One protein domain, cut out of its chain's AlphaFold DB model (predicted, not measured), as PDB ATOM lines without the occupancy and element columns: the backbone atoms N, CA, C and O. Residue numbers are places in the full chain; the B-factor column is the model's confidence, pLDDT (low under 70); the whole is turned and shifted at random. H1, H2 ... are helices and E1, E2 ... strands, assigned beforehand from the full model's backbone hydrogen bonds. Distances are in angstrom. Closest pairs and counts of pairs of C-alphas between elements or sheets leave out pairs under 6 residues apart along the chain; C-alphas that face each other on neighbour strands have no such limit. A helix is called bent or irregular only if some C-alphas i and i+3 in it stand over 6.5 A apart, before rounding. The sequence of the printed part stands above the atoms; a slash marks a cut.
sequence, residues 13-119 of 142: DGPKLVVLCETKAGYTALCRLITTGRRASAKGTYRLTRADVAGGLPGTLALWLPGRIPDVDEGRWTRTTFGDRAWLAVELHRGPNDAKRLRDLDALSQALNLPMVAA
ATOM      1  N   ASP A  13     193.091 203.803 174.127       83.44
ATOM      2  CA  ASP A  13     193.297 204.116 175.540       83.44
ATOM      3  C   ASP A  13     193.955 202.951 176.285       83.44
ATOM      4  O   ASP A  13     193.780 202.804 177.496       83.44
ATOM      5  N   GLY A  14     194.625 202.023 175.596       81.31
ATOM      6  CA  GLY A  14     195.060 200.810 176.268       81.31
ATOM      7  C   GLY A  14     195.932 199.837 175.499       81.31
ATOM      8  O   GLY A  14     196.519 200.180 174.472       81.31
ATOM      9  N   PRO A  15     196.009 198.604 176.025       85.69
ATOM     10  CA  PRO A  15     196.979 197.644 175.552       85.69
ATOM     11  C   PRO A  15     196.689 197.150 174.144       85.69
ATOM     12  O   PRO A  15     195.548 197.121 173.670       85.69
ATOM     13  N   LYS A  16     197.744 196.632 173.522       89.62
ATOM     14  CA  LYS A  16     197.632 195.775 172.351       89.62
ATOM     15  C   LYS A  16     197.181 194.378 172.779       89.62
ATOM     16  O   LYS A  16     197.780 193.775 173.671       89.62
ATOM     17  N   LEU A  17     196.137 193.848 172.152       89.38
ATOM     18  CA  LEU A  17     195.551 192.552 172.498       89.38
ATOM     19  C   LEU A  17     195.372 191.690 171.250       89.38
ATOM     20  O   LEU A  17     194.956 192.181 170.204       89.38
ATOM     21  N   VAL A  18     195.590 190.389 171.377       89.50
ATOM     22  CA  VAL A  18     195.181 189.386 170.391       89.50
ATOM     23  C   VAL A  18     194.057 188.560 170.993       89.50
ATOM     24  O   VAL A  18     194.213 187.956 172.050       89.50
ATOM     25  N   VAL A  19     192.912 188.526 170.322       89.31
ATOM     26  CA  VAL A  19     191.733 187.781 170.766       89.31
ATOM     27  C   VAL A  19     191.540 186.571 169.864       89.31
ATOM     28  O   VAL A  19     191.437 186.715 168.648       89.31
ATOM     29  N   LEU A  20     191.463 185.382 170.456       88.31
ATOM     30  CA  LEU A  20     191.228 184.109 169.779       88.31
ATOM     31  C   LEU A  20     189.828 183.591 170.113       88.31
ATOM     32  O   LEU A  20     189.432 183.538 171.273       88.31
ATOM     33  N   CYS A  21     189.068 183.187 169.105       88.19
ATOM     34  CA  CYS A  21     187.729 182.636 169.269       88.19
ATOM     35  C   CYS A  21     187.790 181.130 169.515       88.19
ATOM     36  O   CYS A  21     188.212 180.372 168.642       88.19
ATOM     37  N   GLU A  22     187.286 180.693 170.666       85.44
ATOM     38  CA  GLU A  22     187.158 179.270 171.010       85.44
ATOM     39  C   GLU A  22     185.778 178.720 170.623       85.44
ATOM     40  O   GLU A  22     185.608 177.527 170.384       85.44
ATOM     41  N   THR A  23     184.776 179.600 170.534       86.19
ATOM     42  CA  THR A  23     183.380 179.226 170.281       86.19
ATOM     43  C   THR A  23     182.744 180.075 169.179       86.19
ATOM     44  O   THR A  23     183.184 181.186 168.872       86.19
ATOM     45  N   LYS A  24     181.628 179.590 168.617       84.44
ATOM     46  CA  LYS A  24     180.805 180.356 167.663       84.44
ATOM     47  C   LYS A  24     180.251 181.656 168.272       84.44
ATOM     48  O   LYS A  24     180.094 182.653 167.564       84.44
ATOM     49  N   ALA A  25     179.974 181.656 169.579       85.44
ATOM     50  CA  ALA A  25     179.559 182.850 170.316       85.44
ATOM     51  C   ALA A  25     180.690 183.888 170.364       85.44
ATOM     52  O   ALA A  25     180.461 185.044 170.005       85.44
ATOM     53  N   GLY A  26     181.913 183.448 170.677       85.75
ATOM     54  CA  GLY A  26     183.115 184.282 170.638       85.75
ATOM     55  C   GLY A  26     183.372 184.870 169.253       85.75
ATOM     56  O   GLY A  26     183.573 186.073 169.129       85.75
ATOM     57  N   TYR A  27     183.231 184.067 168.192       87.12
ATOM     58  CA  TYR A  27     183.323 184.555 166.810       87.12
ATOM     59  C   TYR A  27     182.295 185.652 166.505       87.12
ATOM     60  O   TYR A  27     182.628 186.687 165.933       87.12
ATOM     61  N   THR A  28     181.046 185.466 166.938       87.00
ATOM     62  CA  THR A  28     179.993 186.477 166.749       87.00
ATOM     63  C   THR A  28     180.316 187.763 167.513       87.00
ATOM     64  O   THR A  28     180.125 188.857 166.980       87.00
ATOM     65  N   ALA A  29     180.827 187.647 168.743       86.69
ATOM     66  CA  ALA A  29     181.251 188.784 169.552       86.69
ATOM     67  C   ALA A  29     182.436 189.527 168.907       86.69
ATOM     68  O   ALA A  29     182.402 190.751 168.800       86.69
ATOM     69  N   LEU A  30     183.415 188.791 168.377       87.75
ATOM     70  CA  LEU A  30     184.556 189.339 167.649       87.75
ATOM     71  C   LEU A  30     184.118 190.106 166.394       87.75
ATOM     72  O   LEU A  30     184.520 191.250 166.190       87.75
ATOM     73  N   CYS A  31     183.251 189.514 165.569       86.81
ATOM     74  CA  CYS A  31     182.723 190.180 164.378       86.81
ATOM     75  C   CYS A  31     181.959 191.464 164.730       86.81
ATOM     76  O   CYS A  31     182.079 192.466 164.018       86.81
ATOM     77  N   ARG A  32     181.190 191.457 165.828       86.38
ATOM     78  CA  ARG A  32     180.503 192.657 166.329       86.38
ATOM     79  C   ARG A  32     181.502 193.725 166.746       86.38
ATOM     80  O   ARG A  32     181.360 194.852 166.293       86.38
ATOM     81  N   LEU A  33     182.531 193.365 167.508       85.12
ATOM     82  CA  LEU A  33     183.568 194.294 167.951       85.12
ATOM     83  C   LEU A  33     184.307 194.940 166.771       85.12
ATOM     84  O   LEU A  33     184.437 196.161 166.714       85.12
ATOM     85  N   ILE A  34     184.709 194.142 165.775       84.56
ATOM     86  CA  ILE A  34     185.316 194.645 164.531       84.56
ATOM     87  C   ILE A  34     184.364 195.616 163.824       84.56
ATOM     88  O   ILE A  34     184.784 196.667 163.339       84.56
ATOM     89  N   THR A  35     183.073 195.282 163.771       84.06
ATOM     90  CA  THR A  35     182.053 196.140 163.156       84.06
ATOM     91  C   THR A  35     181.889 197.454 163.923       84.06
ATOM     92  O   THR A  35     181.799 198.504 163.289       84.06
ATOM     93  N   THR A  36     181.893 197.419 165.257       83.25
ATOM     94  CA  THR A  36     181.848 198.609 166.117       83.25
ATOM     95  C   THR A  36     183.060 199.501 165.869       83.25
ATOM     96  O   THR A  36     182.876 200.662 165.511       83.25
ATOM     97  N   GLY A  37     184.280 198.955 165.924       80.44
ATOM     98  CA  GLY A  37     185.505 199.733 165.696       80.44
ATOM     99  C   GLY A  37     185.597 200.347 164.294       80.44
ATOM    100  O   GLY A  37     186.150 201.429 164.116       80.44
ATOM    101  N   ARG A  38     184.989 199.705 163.285       76.81
ATOM    102  CA  ARG A  38     184.872 200.269 161.928       76.81
ATOM    103  C   ARG A  38     183.818 201.373 161.812       76.81
ATOM    104  O   ARG A  38     183.978 202.254 160.976       76.81
ATOM    105  N   ARG A  39     182.730 201.306 162.586       73.88
ATOM    106  CA  ARG A  39     181.644 202.306 162.573       73.88
ATOM    107  C   ARG A  39     181.944 203.524 163.441       73.88
ATOM    108  O   ARG A  39     181.431 204.596 163.147       73.88
ATOM    109  N   ALA A  40     182.766 203.361 164.473       66.38
ATOM    110  CA  ALA A  40     183.153 204.427 165.393       66.38
ATOM    111  C   ALA A  40     184.049 205.506 164.753       66.38
ATOM    112  O   ALA A  40     184.325 206.521 165.387       66.38
ATOM    113  N   SER A  41     184.493 205.322 163.506       56.97
ATOM    114  CA  SER A  41     185.344 206.280 162.808       56.97
ATOM    115  C   SER A  41     184.673 206.902 161.583       56.97
ATOM    116  O   SER A  41     184.114 206.220 160.719       56.97
ATOM    117  N   ALA A  42     184.812 208.224 161.469       49.22
ATOM    118  CA  ALA A  42     184.553 208.950 160.241       49.22
ATOM    119  C   ALA A  42     185.676 208.661 159.230       49.22
ATOM    120  O   ALA A  42     186.742 209.264 159.268       49.22
ATOM    121  N   LYS A  43     185.400 207.757 158.284       44.28
ATOM    122  CA  LYS A  43     186.147 207.594 157.026       44.28
ATOM    123  C   LYS A  43     187.639 207.240 157.206       44.28
ATOM    124  O   LYS A  43     188.525 208.051 156.972       44.28
ATOM    125  N   GLY A  44     187.907 205.964 157.489       54.78
ATOM    126  CA  GLY A  44     189.197 205.333 157.171       54.78
ATOM    127  C   GLY A  44     190.156 205.077 158.333       54.78
ATOM    128  O   GLY A  44     191.227 204.535 158.082       54.78
ATOM    129  N   THR A  45     189.790 205.387 159.580       57.53
ATOM    130  CA  THR A  45     190.586 204.986 160.755       57.53
ATOM    131  C   THR A  45     189.889 203.882 161.549       57.53
ATOM    132  O   THR A  45     188.668 203.771 161.545       57.53
ATOM    133  N   TYR A  46     190.662 203.002 162.181       68.88
ATOM    134  CA  TYR A  46     190.147 201.947 163.054       68.88
ATOM    135  C   TYR A  46     190.380 202.381 164.499       68.88
ATOM    136  O   TYR A  46     191.530 202.564 164.891       68.88
ATOM    137  N   ARG A  47     189.305 202.593 165.264       79.94
ATOM    138  CA  ARG A  47     189.367 203.101 166.640       79.94
ATOM    139  C   ARG A  47     188.573 202.169 167.548       79.94
ATOM    140  O   ARG A  47     187.387 201.945 167.314       79.94
ATOM    141  N   LEU A  48     189.241 201.610 168.552       84.25
ATOM    142  CA  LEU A  48     188.646 200.720 169.543       84.25
ATOM    143  C   LEU A  48     189.127 201.141 170.933       84.25
ATOM    144  O   LEU A  48     190.318 201.397 171.125       84.25
ATOM    145  N   THR A  49     188.216 201.218 171.897       86.56
ATOM    146  CA  THR A  49     188.520 201.663 173.264       86.56
ATOM    147  C   THR A  49     188.344 200.527 174.268       86.56
ATOM    148  O   THR A  49     187.695 199.515 173.987       86.56
ATOM    149  N   ARG A  50     188.905 200.681 175.478       85.56
ATOM    150  CA  ARG A  50     188.708 199.707 176.569       85.56
ATOM    151  C   ARG A  50     187.219 199.492 176.872       85.56
ATOM    152  O   ARG A  50     186.827 198.378 177.204       85.56
ATOM    153  N   ALA A  51     186.386 200.524 176.721       83.00
ATOM    154  CA  ALA A  51     184.946 200.444 176.962       83.00
ATOM    155  C   ALA A  51     184.233 199.495 175.983       83.00
ATOM    156  O   ALA A  51     183.342 198.753 176.395       83.00
ATOM    157  N   ASP A  52     184.671 199.444 174.722       83.31
ATOM    158  CA  ASP A  52     184.098 198.549 173.707       83.31
ATOM    159  C   ASP A  52     184.373 197.067 174.011       83.31
ATOM    160  O   ASP A  52     183.599 196.183 173.633       83.31
ATOM    161  N   VAL A  53     185.479 196.789 174.711       82.69
ATOM    162  CA  VAL A  53     185.953 195.435 175.044       82.69
ATOM    163  C   VAL A  53     185.626 195.039 176.491       82.69
ATOM    164  O   VAL A  53     185.688 193.859 176.832       82.69
ATOM    165  N   ALA A  54     185.192 195.986 177.328       78.56
ATOM    166  CA  ALA A  54     184.880 195.772 178.745       78.56
ATOM    167  C   ALA A  54     183.833 194.668 178.997       78.56
ATOM    168  O   ALA A  54     183.779 194.105 180.085       78.56
ATOM    169  N   GLY A  55     183.032 194.307 177.987       76.69
ATOM    170  CA  GLY A  55     182.107 193.172 178.044       76.69
ATOM    171  C   GLY A  55     182.768 191.783 178.074       76.69
ATOM    172  O   GLY A  55     182.054 190.782 178.100       76.69
ATOM    173  N   GLY A  56     184.103 191.688 178.016       73.12
ATOM    174  CA  GLY A  56     184.864 190.458 178.276       73.12
ATOM    175  C   GLY A  56     184.732 189.340 177.235       73.12
ATOM    176  O   GLY A  56     185.251 188.248 177.469       73.12
ATOM    177  N   LEU A  57     184.032 189.586 176.118       80.94
ATOM    178  CA  LEU A  57     183.840 188.694 174.961       80.94
ATOM    179  C   LEU A  57     183.743 187.199 175.356       80.94
ATOM    180  O   LEU A  57     184.740 186.473 175.349       80.94
ATOM    181  N   PRO A  58     182.567 186.693 175.756       82.31
ATOM    182  CA  PRO A  58     182.442 185.306 176.199       82.31
ATOM    183  C   PRO A  58     182.825 184.318 175.085       82.31
ATOM    184  O   PRO A  58     182.428 184.472 173.929       82.31
ATOM    185  N   GLY A  59     183.595 183.285 175.438       83.81
ATOM    186  CA  GLY A  59     184.060 182.267 174.492       83.81
ATOM    187  C   GLY A  59     185.225 182.703 173.596       83.81
ATOM    188  O   GLY A  59     185.408 182.128 172.517       83.81
ATOM    189  N   THR A  60     185.969 183.727 174.024       88.31
ATOM    190  CA  THR A  60     187.271 184.103 173.466       88.31
ATOM    191  C   THR A  60     188.380 184.039 174.513       88.31
ATOM    192  O   THR A  60     188.129 184.270 175.698       88.31
ATOM    193  N   LEU A  61     189.606 183.834 174.049       89.50
ATOM    194  CA  LEU A  61     190.845 183.936 174.808       89.50
ATOM    195  C   LEU A  61     191.562 185.231 174.415       89.50
ATOM    196  O   LEU A  61     191.627 185.554 173.231       89.50
ATOM    197  N   ALA A  62     192.061 185.987 175.390       90.62
ATOM    198  CA  ALA A  62     192.745 187.255 175.164       90.62
ATOM    199  C   ALA A  62     194.214 187.154 175.569       90.62
ATOM    200  O   ALA A  62     194.541 186.853 176.715       90.62
ATOM    201  N   LEU A  63     195.094 187.441 174.623       90.50
ATOM    202  CA  LEU A  63     196.522 187.569 174.831       90.50
ATOM    203  C   LEU A  63     196.853 189.056 174.865       90.50
ATOM    204  O   LEU A  63     196.610 189.765 173.891       90.50
ATOM    205  N   TRP A  64     197.410 189.533 175.966       91.19
ATOM    206  CA  TRP A  64     197.956 190.876 176.048       91.19
ATOM    207  C   TRP A  64     199.384 190.893 175.533       91.19
ATOM    208  O   TRP A  64     200.220 190.135 176.016       91.19
ATOM    209  N   LEU A  65     199.644 191.763 174.559       88.44
ATOM    210  CA  LEU A  65     200.968 192.016 174.020       88.44
ATOM    211  C   LEU A  65     201.529 193.262 174.716       88.44
ATOM    212  O   LEU A  65     201.159 194.382 174.349       88.44
ATOM    213  N   PRO A  66     202.408 193.099 175.718       85.12
ATOM    214  CA  PRO A  66     203.079 194.223 176.334       85.12
ATOM    215  C   PRO A  66     204.001 194.874 175.302       85.12
ATOM    216  O   PRO A  66     204.795 194.207 174.631       85.12
ATOM    217  N   GLY A  67     203.922 196.199 175.197       82.19
ATOM    218  CA  GLY A  67     204.816 196.973 174.346       82.19
ATOM    219  C   GLY A  67     206.277 196.906 174.804       82.19
ATOM    220  O   GLY A  67     206.703 196.082 175.622       82.19
ATOM    221  N   ARG A  68     207.106 197.817 174.289       76.25
ATOM    222  CA  ARG A  68     208.521 197.887 174.690       76.25
ATOM    223  C   ARG A  68     208.672 198.086 176.203       76.25
ATOM    224  O   ARG A  68     209.563 197.475 176.792       76.25
ATOM    225  N   ILE A  69     207.781 198.878 176.796       80.00
ATOM    226  CA  ILE A  69     207.652 199.097 178.236       80.00
ATOM    227  C   ILE A  69     206.336 198.434 178.666       80.00
ATOM    228  O   ILE A  69     205.287 198.862 178.189       80.00
ATOM    229  N   PRO A  70     206.371 197.373 179.489       81.19
ATOM    230  CA  PRO A  70     205.155 196.748 179.983       81.19
ATOM    231  C   PRO A  70     204.504 197.638 181.049       81.19
ATOM    232  O   PRO A  70     205.163 198.043 182.006       81.19
ATOM    233  N   ASP A  71     203.213 197.921 180.889       87.75
ATOM    234  CA  ASP A  71     202.412 198.644 181.875       87.75
ATOM    235  C   ASP A  71     201.603 197.656 182.733       87.75
ATOM    236  O   ASP A  71     200.863 196.804 182.235       87.75
ATOM    237  N   VAL A  72     201.754 197.764 184.052       87.81
ATOM    238  CA  VAL A  72     201.067 196.907 185.025       87.81
ATOM    239  C   VAL A  72     199.558 197.160 185.007       87.81
ATOM    240  O   VAL A  72     198.784 196.211 185.165       87.81
ATOM    241  N   ASP A  73     199.118 198.400 184.787       89.00
ATOM    242  CA  ASP A  73     197.694 198.746 184.781       89.00
ATOM    243  C   ASP A  73     196.973 198.190 183.546       89.00
ATOM    244  O   ASP A  73     195.814 197.772 183.629       89.00
ATOM    245  N   GLU A  74     197.670 198.080 182.413       89.19
ATOM    246  CA  GLU A  74     197.174 197.381 181.225       89.19
ATOM    247  C   GLU A  74     196.969 195.884 181.475       89.19
ATOM    248  O   GLU A  74     195.918 195.318 181.139       89.19
ATOM    249  N   GLY A  75     197.947 195.240 182.114       87.69
ATOM    250  CA  GLY A  75     197.846 193.833 182.479       87.69
ATOM    251  C   GLY A  75     196.727 193.575 183.496       87.69
ATOM    252  O   GLY A  75     195.934 192.646 183.319       87.69
ATOM    253  N   ARG A  76     196.584 194.434 184.519       90.19
ATOM    254  CA  ARG A  76     195.475 194.364 185.496       90.19
ATOM    255  C   ARG A  76     194.119 194.506 184.830       90.19
ATOM    256  O   ARG A  76     193.200 193.740 185.134       90.19
ATOM    257  N   TRP A  77     193.986 195.471 183.925       90.56
ATOM    258  CA  TRP A  77     192.750 195.673 183.184       90.56
ATOM    259  C   TRP A  77     192.411 194.445 182.328       90.56
ATOM    260  O   TRP A  77     191.267 193.989 182.335       90.56
ATOM    261  N   THR A  78     193.409 193.845 181.671       89.50
ATOM    262  CA  THR A  78     193.219 192.627 180.867       89.50
ATOM    263  C   THR A  78     192.759 191.454 181.736       89.50
ATOM    264  O   THR A  78     191.768 190.798 181.405       89.50
ATOM    265  N   ARG A  79     193.414 191.227 182.884       89.88
ATOM    266  CA  ARG A  79     193.022 190.191 183.857       89.88
ATOM    267  C   ARG A  79     191.599 190.409 184.369       89.88
ATOM    268  O   ARG A  79     190.835 189.457 184.451       89.88
ATOM    269  N   THR A  80     191.229 191.648 184.676       89.62
ATOM    270  CA  THR A  80     189.886 191.985 185.177       89.62
ATOM    271  C   THR A  80     188.810 191.781 184.105       89.62
ATOM    272  O   THR A  80     187.722 191.303 184.407       89.62
ATOM    273  N   THR A  81     189.120 192.099 182.846       88.75
ATOM    274  CA  THR A  81     188.157 192.043 181.733       88.75
ATOM    275  C   THR A  81     187.919 190.617 181.231       88.75
ATOM    276  O   THR A  81     186.784 190.242 180.937       88.75
ATOM    277  N   PHE A  82     188.974 189.803 181.127       87.50
ATOM    278  CA  PHE A  82     188.893 188.455 180.546       87.50
ATOM    279  C   PHE A  82     189.000 187.319 181.575       87.50
ATOM    280  O   PHE A  82     188.684 186.170 181.248       87.50
ATOM    281  N   GLY A  83     189.397 187.620 182.814       87.94
ATOM    282  CA  GLY A  83     189.542 186.644 183.894       87.94
ATOM    283  C   GLY A  83     190.614 185.602 183.584       87.94
ATOM    284  O   GLY A  83     191.714 185.929 183.139       87.94
ATOM    285  N   ASP A  84     190.269 184.325 183.759       86.69
ATOM    286  CA  ASP A  84     191.158 183.181 183.497       86.69
ATOM    287  C   ASP A  84     191.486 182.960 182.015       86.69
ATOM    288  O   ASP A  84     192.352 182.160 181.669       86.69
ATOM    289  N   ARG A  85     190.824 183.702 181.124       89.06
ATOM    290  CA  ARG A  85     191.074 183.681 179.678       89.06
ATOM    291  C   ARG A  85     192.065 184.762 179.241       89.06
ATOM    292  O   ARG A  85     192.271 184.930 178.042       89.06
ATOM    293  N   ALA A  86     192.654 185.497 180.186       91.00
ATOM    294  CA  ALA A  86     193.704 186.486 179.951       91.00
ATOM    295  C   ALA A  86     195.097 185.850 180.047       91.00
ATOM    296  O   ALA A  86     195.391 185.156 181.018       91.00
ATOM    297  N   TRP A  87     195.949 186.104 179.057       91.31
ATOM    298  CA  TRP A  87     197.299 185.546 178.948       91.31
ATOM    299  C   TRP A  87     198.297 186.658 178.611       91.31
ATOM    300  O   TRP A  87     197.950 187.604 177.906       91.31
ATOM    301  N   LEU A  88     199.534 186.550 179.091       90.50
ATOM    302  CA  LEU A  88     200.627 187.469 178.763       90.50
ATOM    303  C   LEU A  88     201.410 186.926 177.563       90.50
ATOM    304  O   LEU A  88     202.078 185.898 177.673       90.50
ATOM    305  N   ALA A  89     201.352 187.609 176.425       88.88
ATOM    306  CA  ALA A  89     202.158 187.273 175.260       88.88
ATOM    307  C   ALA A  89     203.597 187.771 175.440       88.88
ATOM    308  O   ALA A  89     203.847 188.947 175.690       88.88
ATOM    309  N   VAL A  90     204.559 186.868 175.298       83.94
ATOM    310  CA  VAL A  90     205.987 187.157 175.426       83.94
ATOM    311  C   VAL A  90     206.637 187.023 174.056       83.94
ATOM    312  O   VAL A  90     206.835 185.908 173.571       83.94
ATOM    313  N   GLU A  91     206.987 188.158 173.451       79.12
ATOM    314  CA  GLU A  91     207.757 188.211 172.206       79.12
ATOM    315  C   GLU A  91     209.247 188.420 172.523       79.12
ATOM    316  O   GLU A  91     209.643 189.428 173.118       79.12
ATOM    317  N   LEU A  92     210.079 187.438 172.160       71.06
ATOM    318  CA  LEU A  92     211.537 187.482 172.321       71.06
ATOM    319  C   LEU A  92     212.182 187.719 170.950       71.06
ATOM    320  O   LEU A  92     212.005 186.917 170.032       71.06
ATOM    321  N   HIS A  93     212.946 188.803 170.806       63.44
ATOM    322  CA  HIS A  93     213.520 189.229 169.522       63.44
ATOM    323  C   HIS A  93     214.895 188.600 169.209       63.44
ATOM    324  O   HIS A  93     215.619 189.092 168.346       63.44
ATOM    325  N   ARG A  94     215.260 187.499 169.880       58.31
ATOM    326  CA  ARG A  94     216.560 186.801 169.791       58.31
ATOM    327  C   ARG A  94     217.766 187.734 169.962       58.31
ATOM    328  O   ARG A  94     218.797 187.552 169.314       58.31
ATOM    329  N   GLY A  95     217.639 188.731 170.832       63.41
ATOM    330  CA  GLY A  95     218.698 189.680 171.167       63.41
ATOM    331  C   GLY A  95     219.367 189.380 172.517       63.41
ATOM    332  O   GLY A  95     218.795 188.697 173.367       63.41
ATOM    333  N   PRO A  96     220.554 189.950 172.794       59.75
ATOM    334  CA  PRO A  96     221.257 189.774 174.072       59.75
ATOM    335  C   PRO A  96     220.507 190.348 175.292       59.75
ATOM    336  O   PRO A  96     220.866 190.051 176.428       59.75
ATOM    337  N   ASN A  97     219.455 191.149 175.082       67.50
ATOM    338  CA  ASN A  97     218.652 191.757 176.149       67.50
ATOM    339  C   ASN A  97     217.372 190.960 176.492       67.50
ATOM    340  O   ASN A  97     216.599 191.365 177.364       67.50
ATOM    341  N   ASP A  98     217.151 189.819 175.835       73.44
ATOM    342  CA  ASP A  98     215.934 189.011 175.979       73.44
ATOM    343  C   ASP A  98     215.818 188.369 177.363       73.44
ATOM    344  O   ASP A  98     214.736 188.321 177.936       73.44
ATOM    345  N   ALA A  99     216.937 187.941 177.954       78.00
ATOM    346  CA  ALA A  99     216.943 187.333 179.285       78.00
ATOM    347  C   ALA A  99     216.542 188.323 180.392       78.00
ATOM    348  O   ALA A  99     216.007 187.927 181.427       78.00
ATOM    349  N   LYS A 100     216.811 189.624 180.212       82.88
ATOM    350  CA  LYS A 100     216.326 190.658 181.135       82.88
ATOM    351  C   LYS A 100     214.830 190.887 180.930       82.88
ATOM    352  O   LYS A 100     214.077 190.788 181.890       82.88
ATOM    353  N   ARG A 101     214.403 191.078 179.678       82.88
ATOM    354  CA  ARG A 101     212.987 191.266 179.327       82.88
ATOM    355  C   ARG A 101     212.114 190.107 179.811       82.88
ATOM    356  O   ARG A 101     211.055 190.349 180.369       82.88
ATOM    357  N   LEU A 102     212.571 188.866 179.647       84.50
ATOM    358  CA  LEU A 102     211.854 187.684 180.117       84.50
ATOM    359  C   LEU A 102     211.693 187.681 181.641       84.50
ATOM    360  O   LEU A 102     210.616 187.364 182.119       84.50
ATOM    361  N   ARG A 103     212.730 188.066 182.400       86.69
ATOM    362  CA  ARG A 103     212.644 188.171 183.867       86.69
ATOM    363  C   ARG A 103     211.664 189.253 184.309       86.69
ATOM    364  O   ARG A 103     210.881 189.014 185.222       86.69
ATOM    365  N   ASP A 104     211.687 190.409 183.650       87.69
ATOM    366  CA  ASP A 104     210.766 191.507 183.952       87.69
ATOM    367  C   ASP A 104     209.309 191.092 183.659       87.69
ATOM    368  O   ASP A 104     208.409 191.352 184.457       87.69
ATOM    369  N   LEU A 105     209.079 190.389 182.543       87.19
ATOM    370  CA  LEU A 105     207.763 189.864 182.170       87.19
ATOM    371  C   LEU A 105     207.306 188.709 183.069       87.19
ATOM    372  O   LEU A 105     206.125 188.653 183.395       87.19
ATOM    373  N   ASP A 106     208.212 187.835 183.510       88.69
ATOM    374  CA  ASP A 106     207.909 186.754 184.455       88.69
ATOM    375  C   ASP A 106     207.456 187.311 185.806       88.69
ATOM    376  O   ASP A 106     206.388 186.943 186.300       88.69
ATOM    377  N   ALA A 107     208.198 188.282 186.349       89.88
ATOM    378  CA  ALA A 107     207.824 188.972 187.581       89.88
ATOM    379  C   ALA A 107     206.449 189.648 187.460       89.88
ATOM    380  O   ALA A 107     205.634 189.594 188.383       89.88
ATOM    381  N   LEU A 108     206.165 190.250 186.302       88.81
ATOM    382  CA  LEU A 108     204.889 190.900 186.028       88.81
ATOM    383  C   LEU A 108     203.744 189.887 185.880       88.81
ATOM    384  O   LEU A 108     202.663 190.099 186.427       88.81
ATOM    385  N   SER A 109     203.989 188.762 185.207       88.81
ATOM    386  CA  SER A 109     203.053 187.636 185.112       88.81
ATOM    387  C   SER A 109     202.670 187.122 186.499       88.81
ATOM    388  O   SER A 109     201.482 186.982 186.792       88.81
ATOM    389  N   GLN A 110     203.654 186.934 187.385       89.19
ATOM    390  CA  GLN A 110     203.409 186.489 188.757       89.19
ATOM    391  C   GLN A 110     202.632 187.535 189.566       89.19
ATOM    392  O   GLN A 110     201.672 187.190 190.254       89.19
ATOM    393  N   ALA A 111     202.984 188.819 189.444       90.19
ATOM    394  CA  ALA A 111     202.293 189.905 190.140       90.19
ATOM    395  C   ALA A 111     200.822 190.062 189.709       90.19
ATOM    396  O   ALA A 111     199.986 190.486 190.506       90.19
ATOM    397  N   LEU A 112     200.506 189.734 188.453       88.38
ATOM    398  CA  LEU A 112     199.166 189.868 187.876       88.38
ATOM    399  C   LEU A 112     198.390 188.552 187.790       88.38
ATOM    400  O   LEU A 112     197.222 188.559 187.396       88.38
ATOM    401  N   ASN A 113     199.026 187.441 188.166       89.00
ATOM    402  CA  ASN A 113     198.511 186.086 188.011       89.00
ATOM    403  C   ASN A 113     198.035 185.806 186.570       89.00
ATOM    404  O   ASN A 113     196.910 185.352 186.333       89.00
ATOM    405  N   LEU A 114     198.885 186.154 185.600       88.56
ATOM    406  CA  LEU A 114     198.638 185.973 184.172       88.56
ATOM    407  C   LEU A 114     199.574 184.898 183.613       88.56
ATOM    408  O   LEU A 114     200.786 185.092 183.656       88.56
ATOM    409  N   PRO A 115     199.059 183.795 183.041       87.69
ATOM    410  CA  PRO A 115     199.909 182.797 182.408       87.69
ATOM    411  C   PRO A 115     200.655 183.408 181.218       87.69
ATOM    412  O   PRO A 115     200.063 184.090 180.380       87.69
ATOM    413  N   MET A 116     201.957 183.143 181.130       86.94
ATOM    414  CA  MET A 116     202.771 183.566 179.993       86.94
ATOM    415  C   MET A 116     202.660 182.585 178.834       86.94
ATOM    416  O   MET A 116     202.736 181.370 179.014       86.94
ATOM    417  N   VAL A 117     202.563 183.119 177.622       86.19
ATOM    418  CA  VAL A 117     202.650 182.357 176.378       86.19
ATOM    419  C   VAL A 117     203.690 182.984 175.471       86.19
ATOM    420  O   VAL A 117     203.716 184.194 175.271       86.19
ATOM    421  N   ALA A 118     204.564 182.155 174.906       80.50
ATOM    422  CA  ALA A 118     205.518 182.614 173.912       80.50
ATOM    423  C   ALA A 118     204.766 182.988 172.626       80.50
ATOM    424  O   ALA A 118     204.267 182.117 171.912       80.50
ATOM    425  N   ALA A 119     204.702 184.283 172.336       72.94
ATOM    426  CA  ALA A 119     204.255 184.803 171.057       72.94
ATOM    427  C   ALA A 119     205.518 185.118 170.253       72.94
ATOM    428  O   ALA A 119     206.088 186.195 170.324       72.94
TER     429      ALA A 119
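Overview. This is residues 13 to 119 of the 142 residues of the protein "Error-prone DNA polymerase" of Rhodanobacter sp. 115 (UniProt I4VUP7). A small, strongly twisted sheet of four strands forms a wall, with helices over one face in two layers: H3 covers its middle, while H1 and H4 pack at its two ends, H1 by E1 and E2, H4 by E3 and E4. The short H2 sits between H1 and H3, off the sheet, and only residues 93 to 100 stick out. The printed part has 107 residues, with four named helices and four named strands in the order E1 H1 H2 E2 H3 E3 H4 E4. The sheet order is E1 E2 E3 E4, mixed, and the class is mixed, helices and strands. The whole is compact, with a radius of gyration of the C-alphas of 14.8 A and spans of 42 by 30 by 23 A.

Arrangement. Start at E1, residues 16 to 21, an edge strand antiparallel to E2, residues 60 to 65; there N 18 and O 63 are 2.8 A apart. E3, residues 86 to 90, is parallel to E2, with N 87 and O 62 at 2.8 A. E4, residues 116 to 118, the other edge strand, is parallel to E3, with N 117 and O 88 at 2.8 A. The pairing is staggered: E3 pairs with E2 over residues 86 to 88 and with E4 over 88 to 90. Look next at H3, residues 72 to 85, over E2 and E3 at a height over the sheet of 7.7 A; it runs along the strands, at 8 degrees to E2 on the local plane. It is irregular: C-alphas 81 and 84 are 9.5 A apart. H4, residues 98 to 112, is on the sheet and touches H3 with residues 108 to 112 alone, the closest C-alphas being those of Arg 76 and Leu 112, 6.3 A apart, at a steep tilt of 65 degrees, the same way. E2, H3, E3 and E3, H4, E4 are strand-helix-strand units, parallel neighbour strands joined through a helix, with right-handed crossovers. H1, residues 24 to 39, is on the sheet through residues 24 to 30, and is apart from H3 and H4. H2, residues 50 to 53, is not on the sheet; H1, with residues 33 to 36 alone, only just touches it, with 3 pairs of C-alphas within 8 A, the closest those of Leu 33 and Asp 52, 7.2 A apart. Every O i to N i+4 pair is within hydrogen-bond range in H1 and H4, 8 of 10 in H3, and H2 is too short for one.

Along the chain. Find C-alpha 16 at (197.632, 195.775, 172.351); from there E1 runs 16.7 A. H1 begins at C-alpha 24, (180.805, 180.356, 167.663), and spans 22.5 A, H3 17.4 A and H4 20.6 A. E2 measures 15.8 A and E3 13.1 A; the short H2 and E4 measure 5.3 A and 6.7 A, and E4 ends at C-alpha 118, (205.518, 182.614, 173.912).

Size, cuts and confidence. The farthest C-alphas, those of Ala 42 and Pro 96, are 43.7 A apart. The printed part has no cut, and no link is long. Look for low confidence, pLDDT under 70, at residues 40 to 46 and 93 to 97.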